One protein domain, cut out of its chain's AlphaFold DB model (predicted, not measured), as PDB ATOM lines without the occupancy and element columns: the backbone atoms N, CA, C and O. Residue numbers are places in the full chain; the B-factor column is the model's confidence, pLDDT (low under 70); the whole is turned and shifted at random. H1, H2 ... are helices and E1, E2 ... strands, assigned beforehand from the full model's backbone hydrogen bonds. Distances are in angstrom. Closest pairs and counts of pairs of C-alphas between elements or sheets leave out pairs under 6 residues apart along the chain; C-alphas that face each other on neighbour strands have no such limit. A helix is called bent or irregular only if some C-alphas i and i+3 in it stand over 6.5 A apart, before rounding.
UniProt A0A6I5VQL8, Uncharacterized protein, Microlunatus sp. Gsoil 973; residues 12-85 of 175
ATOM      1  N   VAL A  12      94.562  90.557 115.501       93.44
ATOM      2  CA  VAL A  12      95.519  89.957 116.461       93.44
ATOM      3  C   VAL A  12      96.297  90.982 117.286       93.44
ATOM      4  O   VAL A  12      96.989  90.631 118.236       93.44
ATOM      5  N   GLY A  13      96.240  92.246 116.884       94.62
ATOM      6  CA  GLY A  13      96.996  93.313 117.511       94.62
ATOM      7  C   GLY A  13      96.955  94.598 116.702       94.62
ATOM      8  O   GLY A  13      96.431  94.622 115.582       94.62
ATOM      9  N   TYR A  14      97.533  95.656 117.260       94.62
ATOM     10  CA  TYR A  14      97.753  96.916 116.561       94.62
ATOM     11  C   TYR A  14      99.060  97.586 116.987       94.62
ATOM     12  O   TYR A  14      99.634  97.280 118.033       94.62
ATOM     13  N   TYR A  15      99.485  98.525 116.147       95.31
ATOM     14  CA  TYR A  15     100.575  99.459 116.396       95.31
ATOM     15  C   TYR A  15     100.009 100.869 116.240       95.31
ATOM     16  O   TYR A  15      99.400 101.167 115.209       95.31
ATOM     17  N   HIS A  16     100.189 101.728 117.239       95.06
ATOM     18  CA  HIS A  16      99.960 103.161 117.089       95.06
ATOM     19  C   HIS A  16     101.273 103.803 116.653       95.06
ATOM     20  O   HIS A  16     102.245 103.801 117.402       95.06
ATOM     21  N   ILE A  17     101.322 104.284 115.413       94.31
ATOM     22  CA  ILE A  17     102.519 104.912 114.850       94.31
ATOM     23  C   ILE A  17     102.529 106.383 115.259       94.31
ATOM     24  O   ILE A  17     101.610 107.119 114.902       94.31
ATOM     25  N   ALA A  18     103.564 106.804 115.985       94.81
ATOM     26  CA  ALA A  18     103.713 108.180 116.464       94.81
ATOM     27  C   ALA A  18     104.877 108.925 115.798       94.81
ATOM     28  O   ALA A  18     104.875 110.154 115.760       94.81
ATOM     29  N   TRP A  19     105.843 108.196 115.228       91.50
ATOM     30  CA  TRP A  19     106.987 108.794 114.543       91.50
ATOM     31  C   TRP A  19     107.241 108.142 113.193       91.50
ATOM     32  O   TRP A  19     107.076 106.930 113.018       91.50
ATOM     33  N   GLN A  20     107.706 108.971 112.263       90.81
ATOM     34  CA  GLN A  20     108.250 108.543 110.986       90.81
ATOM     35  C   GLN A  20     109.545 109.292 110.668       90.81
ATOM     36  O   GLN A  20     109.733 110.431 111.094       90.81
ATOM     37  N   ALA A  21     110.408 108.658 109.885       88.00
ATOM     38  CA  ALA A  21     111.573 109.271 109.261       88.00
ATOM     39  C   ALA A  21     111.816 108.628 107.885       88.00
ATOM     40  O   ALA A  21     111.370 107.494 107.667       88.00
ATOM     41  N   PRO A  22     112.533 109.292 106.961       85.06
ATOM     42  CA  PRO A  22     113.022 108.639 105.754       85.06
ATOM     43  C   PRO A  22     113.835 107.388 106.106       85.06
ATOM     44  O   PRO A  22     114.676 107.404 107.004       85.06
ATOM     45  N   GLY A  23     113.553 106.285 105.422       79.25
ATOM     46  CA  GLY A  23     114.295 105.039 105.562       79.25
ATOM     47  C   GLY A  23     115.561 105.021 104.706       79.25
ATOM     48  O   GLY A  23     115.869 105.955 103.971       79.25
ATOM     49  N   SER A  24     116.261 103.887 104.742       74.12
ATOM     50  CA  SER A  24     117.511 103.633 104.002       74.12
ATOM     51  C   SER A  24     117.499 103.977 102.501       74.12
ATOM     52  O   SER A  24     118.561 104.209 101.928       74.12
ATOM     53  N   ARG A  25     116.330 103.967 101.839       72.62
ATOM     54  CA  ARG A  25     116.182 104.296 100.407       72.62
ATOM     55  C   ARG A  25     115.691 105.725 100.143       72.62
ATOM     56  O   ARG A  25     115.545 106.098  98.984       72.62
ATOM     57  N   GLY A  26     115.431 106.496 101.194       75.06
ATOM     58  CA  GLY A  26     114.939 107.864 101.110       75.06
ATOM     59  C   GLY A  26     113.430 107.991 100.882       75.06
ATOM     60  O   GLY A  26     112.739 107.063 100.450       75.06
ATOM     61  N   GLU A  27     112.937 109.195 101.170       79.44
ATOM     62  CA  GLU A  27     111.527 109.588 101.067       79.44
ATOM     63  C   GLU A  27     111.010 109.555  99.622       79.44
ATOM     64  O   GLU A  27     109.890 109.111  99.375       79.44
ATOM     65  N   GLU A  28     111.853 109.926  98.652       80.56
ATOM     66  CA  GLU A  28     111.522 109.917  97.218       80.56
ATOM     67  C   GLU A  28     111.130 108.520  96.708       80.56
ATOM     68  O   GLU A  28     110.320 108.390  95.791       80.56
ATOM     69  N   GLN A  29     111.669 107.461  97.325       75.12
ATOM     70  CA  GLN A  29     111.337 106.068  97.005       75.12
ATOM     71  C   GLN A  29     110.177 105.518  97.855       75.12
ATOM     72  O   GLN A  29     109.857 104.330  97.765       75.12
ATOM     73  N   GLY A  30     109.560 106.353  98.697       79.62
ATOM     74  CA  GLY A  30     108.492 105.967  99.617       79.62
ATOM     75  C   GLY A  30     108.932 104.985 100.709       79.62
ATOM     76  O   GLY A  30     108.098 104.230 101.214       79.62
ATOM     77  N   ASP A  31     110.225 104.939 101.051       80.94
ATOM     78  CA  ASP A  31     110.760 104.097 102.128       80.94
ATOM     79  C   ASP A  31     110.806 104.915 103.418       80.94
ATOM     80  O   ASP A  31     111.574 105.869 103.522       80.94
ATOM     81  N   TYR A  32     110.002 104.526 104.405       85.69
ATOM     82  CA  TYR A  32     109.919 105.201 105.699       85.69
ATOM     83  C   TYR A  32     110.260 104.233 106.830       85.69
ATOM     84  O   TYR A  32     109.808 103.085 106.849       85.69
ATOM     85  N   ALA A  33     111.033 104.715 107.798       86.75
ATOM     86  CA  ALA A  33     111.176 104.091 109.101       86.75
ATOM     87  C   ALA A  33     110.030 104.574 109.997       86.75
ATOM     88  O   ALA A  33     109.851 105.775 110.188       86.75
ATOM     89  N   LEU A  34     109.247 103.638 110.535       89.62
ATOM     90  CA  LEU A  34     108.107 103.926 111.405       89.62
ATOM     91  C   LEU A  34     108.411 103.437 112.819       89.62
ATOM     92  O   LEU A  34     108.907 102.322 112.988       89.62
ATOM     93  N   ALA A  35     108.064 104.237 113.824       90.50
ATOM     94  CA  ALA A  35     108.133 103.826 115.220       90.50
ATOM     95  C   ALA A  35     106.764 103.960 115.889       90.50
ATOM     96  O   ALA A  35     106.081 104.986 115.782       90.50
ATOM     97  N   ALA A  36     106.378 102.890 116.579       93.31
ATOM     98  CA  ALA A  36     105.176 102.858 117.386       93.31
ATOM     99  C   ALA A  36     105.487 103.316 118.816       93.31
ATOM    100  O   ALA A  36     106.470 102.861 119.398       93.31
ATOM    101  N   ASP A  37     104.647 104.179 119.388       95.00
ATOM    102  CA  ASP A  37     104.680 104.493 120.826       95.00
ATOM    103  C   ASP A  37     103.866 103.481 121.637       95.00
ATOM    104  O   ASP A  37     104.129 103.268 122.820       95.00
ATOM    105  N   ARG A  38     102.882 102.840 120.998       94.69
ATOM    106  CA  ARG A  38     102.038 101.815 121.610       94.69
ATOM    107  C   ARG A  38     101.885 100.625 120.693       94.69
ATOM    108  O   ARG A  38     101.659 100.753 119.488       94.69
ATOM    109  N   ILE A  39     101.943  99.459 121.310       95.19
ATOM    110  CA  ILE A  39     101.633  98.181 120.692       95.19
ATOM    111  C   ILE A  39     100.699  97.433 121.630       95.19
ATOM    112  O   ILE A  39     100.850  97.524 122.846       95.19
ATOM    113  N   LYS A  40      99.734  96.709 121.067       97.00
ATOM    114  CA  LYS A  40      98.901  95.790 121.841       97.00
ATOM    115  C   LYS A  40      98.652  94.535 121.029       97.00
ATOM    116  O   LYS A  40      98.120  94.624 119.923       97.00
ATOM    117  N   PHE A  41      99.005  93.384 121.585       96.88
ATOM    118  CA  PHE A  41      98.610  92.069 121.085       96.88
ATOM    119  C   PHE A  41      97.588  91.443 122.022       96.88
ATOM    120  O   PHE A  41      97.560  91.744 123.211       96.88
ATOM    121  N   PHE A  42      96.740  90.579 121.483       95.69
ATOM    122  CA  PHE A  42      95.655  89.942 122.225       95.69
ATOM    123  C   PHE A  42      95.260  88.627 121.553       95.69
ATOM    124  O   PHE A  42      95.698  88.325 120.439       95.69
ATOM    125  N   GLU A  43      94.420  87.849 122.236       93.56
ATOM    126  CA  GLU A  43      93.830  86.649 121.646       93.56
ATOM    127  C   GLU A  43      93.078  86.996 120.350       93.56
ATOM    128  O   GLU A  43      92.295  87.949 120.348       93.56
ATOM    129  N   PRO A  44      93.302  86.269 119.237       92.69
ATOM    130  CA  PRO A  44      92.749  86.635 117.940       92.69
ATOM    131  C   PRO A  44      91.226  86.811 117.954       92.69
ATOM    132  O   PRO A  44      90.484  85.853 118.154       92.69
ATOM    133  N   ILE A  45      90.762  88.016 117.627       92.31
ATOM    134  CA  ILE A  45      89.338  88.338 117.519       92.31
ATOM    135  C   ILE A  45      88.857  87.962 116.118       92.31
ATOM    136  O   ILE A  45      89.393  88.445 115.106       92.31
ATOM    137  N   LYS A  46      87.827  87.116 116.031       90.56
ATOM    138  CA  LYS A  46      87.185  86.795 114.751       90.56
ATOM    139  C   LYS A  46      86.216  87.908 114.338       90.56
ATOM    140  O   LYS A  46      85.559  88.496 115.194       90.56
ATOM    141  N   PRO A  47      86.012  88.155 113.032       90.50
ATOM    142  CA  PRO A  47      85.025  89.130 112.556       90.50
ATOM    143  C   PRO A  47      83.603  88.863 113.075       90.50
ATOM    144  O   PRO A  47      82.817  89.789 113.270       90.50
ATOM    145  N   THR A  48      83.273  87.600 113.359       90.56
ATOM    146  CA  THR A  48      81.996  87.183 113.953       90.56
ATOM    147  C   THR A  48      81.771  87.726 115.365       90.56
ATOM    148  O   THR A  48      80.621  87.890 115.760       90.56
ATOM    149  N   GLU A  49      82.837  88.035 116.101       90.62
ATOM    150  CA  GLU A  49      82.791  88.579 117.466       90.62
ATOM    151  C   GLU A  49      82.641  90.112 117.480       90.62
ATOM    152  O   GLU A  49      82.354  90.703 118.517       90.62
ATOM    153  N   ALA A  50      82.805  90.766 116.326       91.06
ATOM    154  CA  ALA A  50      82.641  92.205 116.178       91.06
ATOM    155  C   ALA A  50      81.190  92.590 115.821       91.06
ATOM    156  O   ALA A  50      80.380  91.762 115.388       91.06
ATOM    157  N   SER A  51      80.870  93.883 115.956       92.31
ATOM    158  CA  SER A  51      79.602  94.440 115.465       92.31
ATOM    159  C   SER A  51      79.458  94.236 113.954       92.31
ATOM    160  O   SER A  51      80.458  94.106 113.248       92.31
ATOM    161  N   LYS A  52      78.223  94.255 113.430       91.50
ATOM    162  CA  LYS A  52      77.958  94.072 111.989       91.50
ATOM    163  C   LYS A  52      78.822  94.996 111.117       91.50
ATOM    164  O   LYS A  52      79.513  94.524 110.226       91.50
ATOM    165  N   THR A  53      78.864  96.286 111.445       89.94
ATOM    166  CA  THR A  53      79.668  97.279 110.719       89.94
ATOM    167  C   THR A  53      81.162  96.943 110.726       89.94
ATOM    168  O   THR A  53      81.824  97.036 109.696       89.94
ATOM    169  N   LEU A  54      81.712  96.532 111.873       92.31
ATOM    170  CA  LEU A  54      83.125  96.160 111.975       92.31
ATOM    171  C   LEU A  54      83.426  94.840 111.264       92.31
ATOM    172  O   LEU A  54      84.475  94.711 110.635       92.31
ATOM    173  N   ARG A  55      82.504  93.876 111.323       92.06
ATOM    174  CA  ARG A  55      82.607  92.605 110.608       92.06
ATOM    175  C   ARG A  55      82.749  92.830 109.109       92.06
ATOM    176  O   ARG A  55      83.714  92.339 108.530       92.06
ATOM    177  N   ASP A  56      81.873  93.642 108.520       90.38
ATOM    178  CA  ASP A  56      81.904  93.950 107.087       90.38
ATOM    179  C   ASP A  56      83.268  94.543 106.681       90.38
ATOM    180  O   ASP A  56      83.867  94.174 105.663       90.38
ATOM    181  N   VAL A  57      83.830  95.416 107.529       90.62
ATOM    182  CA  VAL A  57      85.167  95.988 107.322       90.62
ATOM    183  C   VAL A  57      86.265  94.923 107.386       90.62
ATOM    184  O   VAL A  57      87.148  94.941 106.519       90.62
ATOM    185  N   LEU A  58      86.240  94.044 108.391       88.56
ATOM    186  CA  LEU A  58      87.260  93.018 108.640       88.56
ATOM    187  C   LEU A  58      87.233  91.890 107.595       88.56
ATOM    188  O   LEU A  58      88.283  91.350 107.237       88.56
ATOM    189  N   GLU A  59      86.051  91.556 107.080       88.38
ATOM    190  CA  GLU A  59      85.853  90.517 106.063       88.38
ATOM    191  C   GLU A  59      86.160  91.006 104.646       88.38
ATOM    192  O   GLU A  59      86.511  90.204 103.776       88.38
ATOM    193  N   THR A  60      86.106  92.322 104.409       87.88
ATOM    194  CA  THR A  60      86.473  92.899 103.113       87.88
ATOM    195  C   THR A  60      87.867  92.429 102.690       87.88
ATOM    196  O   THR A  60      88.857  92.564 103.419       87.88
ATOM    197  N   ARG A  61      87.975  91.928 101.459       85.38
ATOM    198  CA  ARG A  61      89.254  91.516 100.882       85.38
ATOM    199  C   ARG A  61      90.161  92.728 100.628       85.38
ATOM    200  O   ARG A  61      89.752  93.724 100.053       85.38
ATOM    201  N   PHE A  62      91.433  92.594 100.988       86.31
ATOM    202  CA  PHE A  62      92.530  93.510 100.641       86.31
ATOM    203  C   PHE A  62      93.843  92.724 100.554       86.31
ATOM    204  O   PHE A  62      93.932  91.635 101.119       86.31
ATOM    205  N   ARG A  63      94.848  93.226  99.828       80.06
ATOM    206  CA  ARG A  63      96.110  92.495  99.618       80.06
ATOM    207  C   ARG A  63      97.082  92.680 100.782       80.06
ATOM    208  O   ARG A  63      97.329  91.729 101.514       80.06
ATOM    209  N   THR A  64      97.605  93.894 100.937       80.81
ATOM    210  CA  THR A  64      98.643  94.216 101.935       80.81
ATOM    211  C   THR A  64      98.097  95.136 103.019       80.81
ATOM    212  O   THR A  64      98.237  94.844 104.200       80.81
ATOM    213  N   GLN A  65      97.414  96.204 102.609       87.44
ATOM    214  CA  GLN A  65      96.840  97.215 103.489       87.44
ATOM    215  C   GLN A  65      95.454  97.628 102.993       87.44
ATOM    216  O   GLN A  65      95.164  97.530 101.798       87.44
ATOM    217  N   LYS A  66      94.608  98.078 103.918       89.44
ATOM    218  CA  LYS A  66      93.288  98.649 103.647       89.44
ATOM    219  C   LYS A  66      93.167  99.942 104.452       89.44
ATOM    220  O   LYS A  66      93.143  99.855 105.679       89.44
ATOM    221  N   PRO A  67      93.090 101.112 103.799       91.62
ATOM    222  CA  PRO A  67      92.702 102.338 104.478       91.62
ATOM    223  C   PRO A  67      91.317 102.165 105.106       91.62
ATOM    224  O   PRO A  67      90.418 101.585 104.493       91.62
ATOM    225  N   ILE A  68      91.151 102.654 106.329       93.50
ATOM    226  CA  ILE A  68      89.883 102.624 107.061       93.50
ATOM    227  C   ILE A  68      89.559 104.025 107.573       93.50
ATOM    228  O   ILE A  68      90.454 104.850 107.750       93.50
ATOM    229  N   SER A  69      88.273 104.305 107.787       95.50
ATOM    230  CA  SER A  69      87.851 105.613 108.287       95.50
ATOM    231  C   SER A  69      88.271 105.824 109.744       95.50
ATOM    232  O   SER A  69      88.523 104.870 110.491       95.50
ATOM    233  N   ARG A  70      88.285 107.089 110.172       95.81
ATOM    234  CA  ARG A  70      88.487 107.462 111.576       95.81
ATOM    235  C   ARG A  70      87.469 106.777 112.491       95.81
ATOM    236  O   ARG A  70      87.865 106.202 113.498       95.81
ATOM    237  N   ASP A  71      86.197 106.764 112.104       96.19
ATOM    238  CA  ASP A  71      85.123 106.149 112.896       96.19
ATOM    239  C   ASP A  71      85.313 104.637 113.031       96.19
ATOM    240  O   ASP A  71      85.176 104.076 114.116       96.19
ATOM    241  N   THR A  72      85.719 103.978 111.942       95.25
ATOM    242  CA  THR A  72      86.062 102.550 111.955       95.25
ATOM    243  C   THR A  72      87.243 102.285 112.885       95.25
ATOM    244  O   THR A  72      87.220 101.331 113.658       95.25
ATOM    245  N   THR A  73      88.266 103.140 112.834       95.38
ATOM    246  CA  THR A  73      89.448 103.043 113.699       95.38
ATOM    247  C   THR A  73      89.060 103.188 115.168       95.38
ATOM    248  O   THR A  73      89.441 102.353 115.982       95.38
ATOM    249  N   ALA A  74      88.246 104.191 115.510       95.62
ATOM    250  CA  ALA A  74      87.764 104.404 116.871       95.62
ATOM    251  C   ALA A  74      86.923 103.219 117.379       95.62
ATOM    252  O   ALA A  74      87.107 102.769 118.508       95.62
ATOM    253  N   ALA A  75      86.047 102.666 116.535       95.62
ATOM    254  CA  ALA A  75      85.243 101.497 116.878       95.62
ATOM    255  C   ALA A  75      86.098 100.230 117.080       95.62
ATOM    256  O   ALA A  75      85.850  99.470 118.018       95.62
ATOM    257  N   LEU A  76      87.126 100.015 116.249       94.94
ATOM    258  CA  LEU A  76      88.090  98.926 116.438       94.94
ATOM    259  C   LEU A  76      88.884  99.103 117.733       94.94
ATOM    260  O   LEU A  76      89.010  98.147 118.489       94.94
ATOM    261  N   LEU A  77      89.365 100.313 118.025       94.44
ATOM    262  CA  LEU A  77      90.053 100.599 119.285       94.44
ATOM    263  C   LEU A  77      89.143 100.331 120.487       94.44
ATOM    264  O   LEU A  77      89.563  99.663 121.420       94.44
ATOM    265  N   GLY A  78      87.872 100.737 120.445       94.06
ATOM    266  CA  GLY A  78      86.916 100.444 121.519       94.06
ATOM    267  C   GLY A  78      86.658  98.946 121.746       94.06
ATOM    268  O   GLY A  78      86.340  98.542 122.866       94.06
ATOM    269  N   LEU A  79      86.798  98.118 120.705       93.81
ATOM    270  CA  LEU A  79      86.768  96.656 120.817       93.81
ATOM    271  C   LEU A  79      88.075  96.117 121.422       93.81
ATOM    272  O   LEU A  79      88.033  95.306 122.343       93.81
ATOM    273  N   ILE A  80      89.219  96.596 120.931       94.19
ATOM    274  CA  ILE A  80      90.563  96.173 121.349       94.19
ATOM    275  C   ILE A  80      90.876  96.574 122.795       94.19
ATOM    276  O   ILE A  80      91.517  95.829 123.529       94.19
ATOM    277  N   GLU A  81      90.458  97.750 123.251       93.12
ATOM    278  CA  GLU A  81      90.787  98.208 124.606       93.12
ATOM    279  C   GLU A  81      90.142  97.336 125.691       93.12
ATOM    280  O   GLU A  81      90.663  97.238 126.798       93.12
ATOM    281  N   LYS A  82      89.071  96.612 125.352       92.81
ATOM    282  CA  LYS A  82      88.403  95.661 126.251       92.81
ATOM    283  C   LYS A  82      89.080  94.294 126.308       92.81
ATOM    284  O   LYS A  82      88.731  93.497 127.176       92.81
ATOM    285  N   THR A  83      89.993  93.991 125.385       94.69
ATOM    286  CA  THR A  83      90.710  92.714 125.398       94.69
ATOM    287  C   THR A  83      91.918  92.771 126.321       94.69
ATOM    288  O   THR A  83      92.561  93.812 126.486       94.69
ATOM    289  N   GLU A  84      92.219  91.629 126.935       96.44
ATOM    290  CA  GLU A  84      93.415  91.451 127.751       96.44
ATOM    291  C   GLU A  84      94.674  91.678 126.905       96.44
ATOM    292  O   GLU A  84      94.784  91.183 125.780       96.44
ATOM    293  N   ASP A  85      95.624  92.432 127.453       97.25
ATOM    294  CA  ASP A  85      96.902  92.684 126.802       97.25
ATOM    295  C   ASP A  85      97.830  91.465 126.927       97.25
ATOM    296  O   ASP A  85      98.231  91.062 128.019       97.25
TER     297      ASP A  85
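AT A GLANCE: This is residues 12 to 85 of the 175 residues of an uncharacterized protein of Microlunatus sp. Gsoil 973 (UniProt A0A6I5VQL8). Picture a long, bent hairpin of two strands, E1 and E2, that makes the length of the domain, with two short helices, H1 and H2, gathered toward one end and the loop of residues 23 to 31 at the other. The helices stand about perpendicular to each other, and residues 60 to 65 of the link between them stick out. The printed part has 74 residues; along the chain come E1, E2, H1 and H2, of mixed class, with the two-stranded sheet antiparallel. The whole is loose, with a radius of gyration of the C-alphas of 14.7 A and spans of 41 by 27 by 20 A.

IN THESE COORDINATES: Find C-alpha 12 at (95.519, 89.957, 116.461); from there E1 runs 27.7 A through residues 12 to 22. E2, residues 32 to 45, begins at C-alpha 32 at (109.919, 105.201, 105.699) and covers 29.1 A. H1 is residues 52 to 59, 10.5 A. H2, residues 70 to 80, runs 15.1 A to C-alpha 80 at (90.563, 96.173, 121.349).

HOW THE PARTS SIT: Look first at the hairpin of E1 and E2, antiparallel at 177 degrees, where N 16 and O 38 are 2.9 A apart and N 33 and O 21 are 2.8 A apart, within hydrogen-bond range. E1 bends by 70 degrees at residue 18, and E2 by 84 degrees at residue 42. With its residues 76 to 80, H2 is near E1 and E2, with 5 pairs of C-alphas within 10 A to each. H1 and H2 only just touch, with 3 pairs within 8 A; the closest C-alphas, of Leu 54 and Thr 72, are 7.0 A apart. Their lines are about perpendicular, at 89 degrees. H1 and E1 are apart. In H1 and H2 every O i to N i+4 pair is within hydrogen-bond range.

THE WHOLE: The C-alphas farthest apart, of Ser 24 and Lys 52, are 41.5 A apart, and the outline is only just elongated. The printed part has no cut, the three links are short, and no printed residue is under 70 in pLDDT.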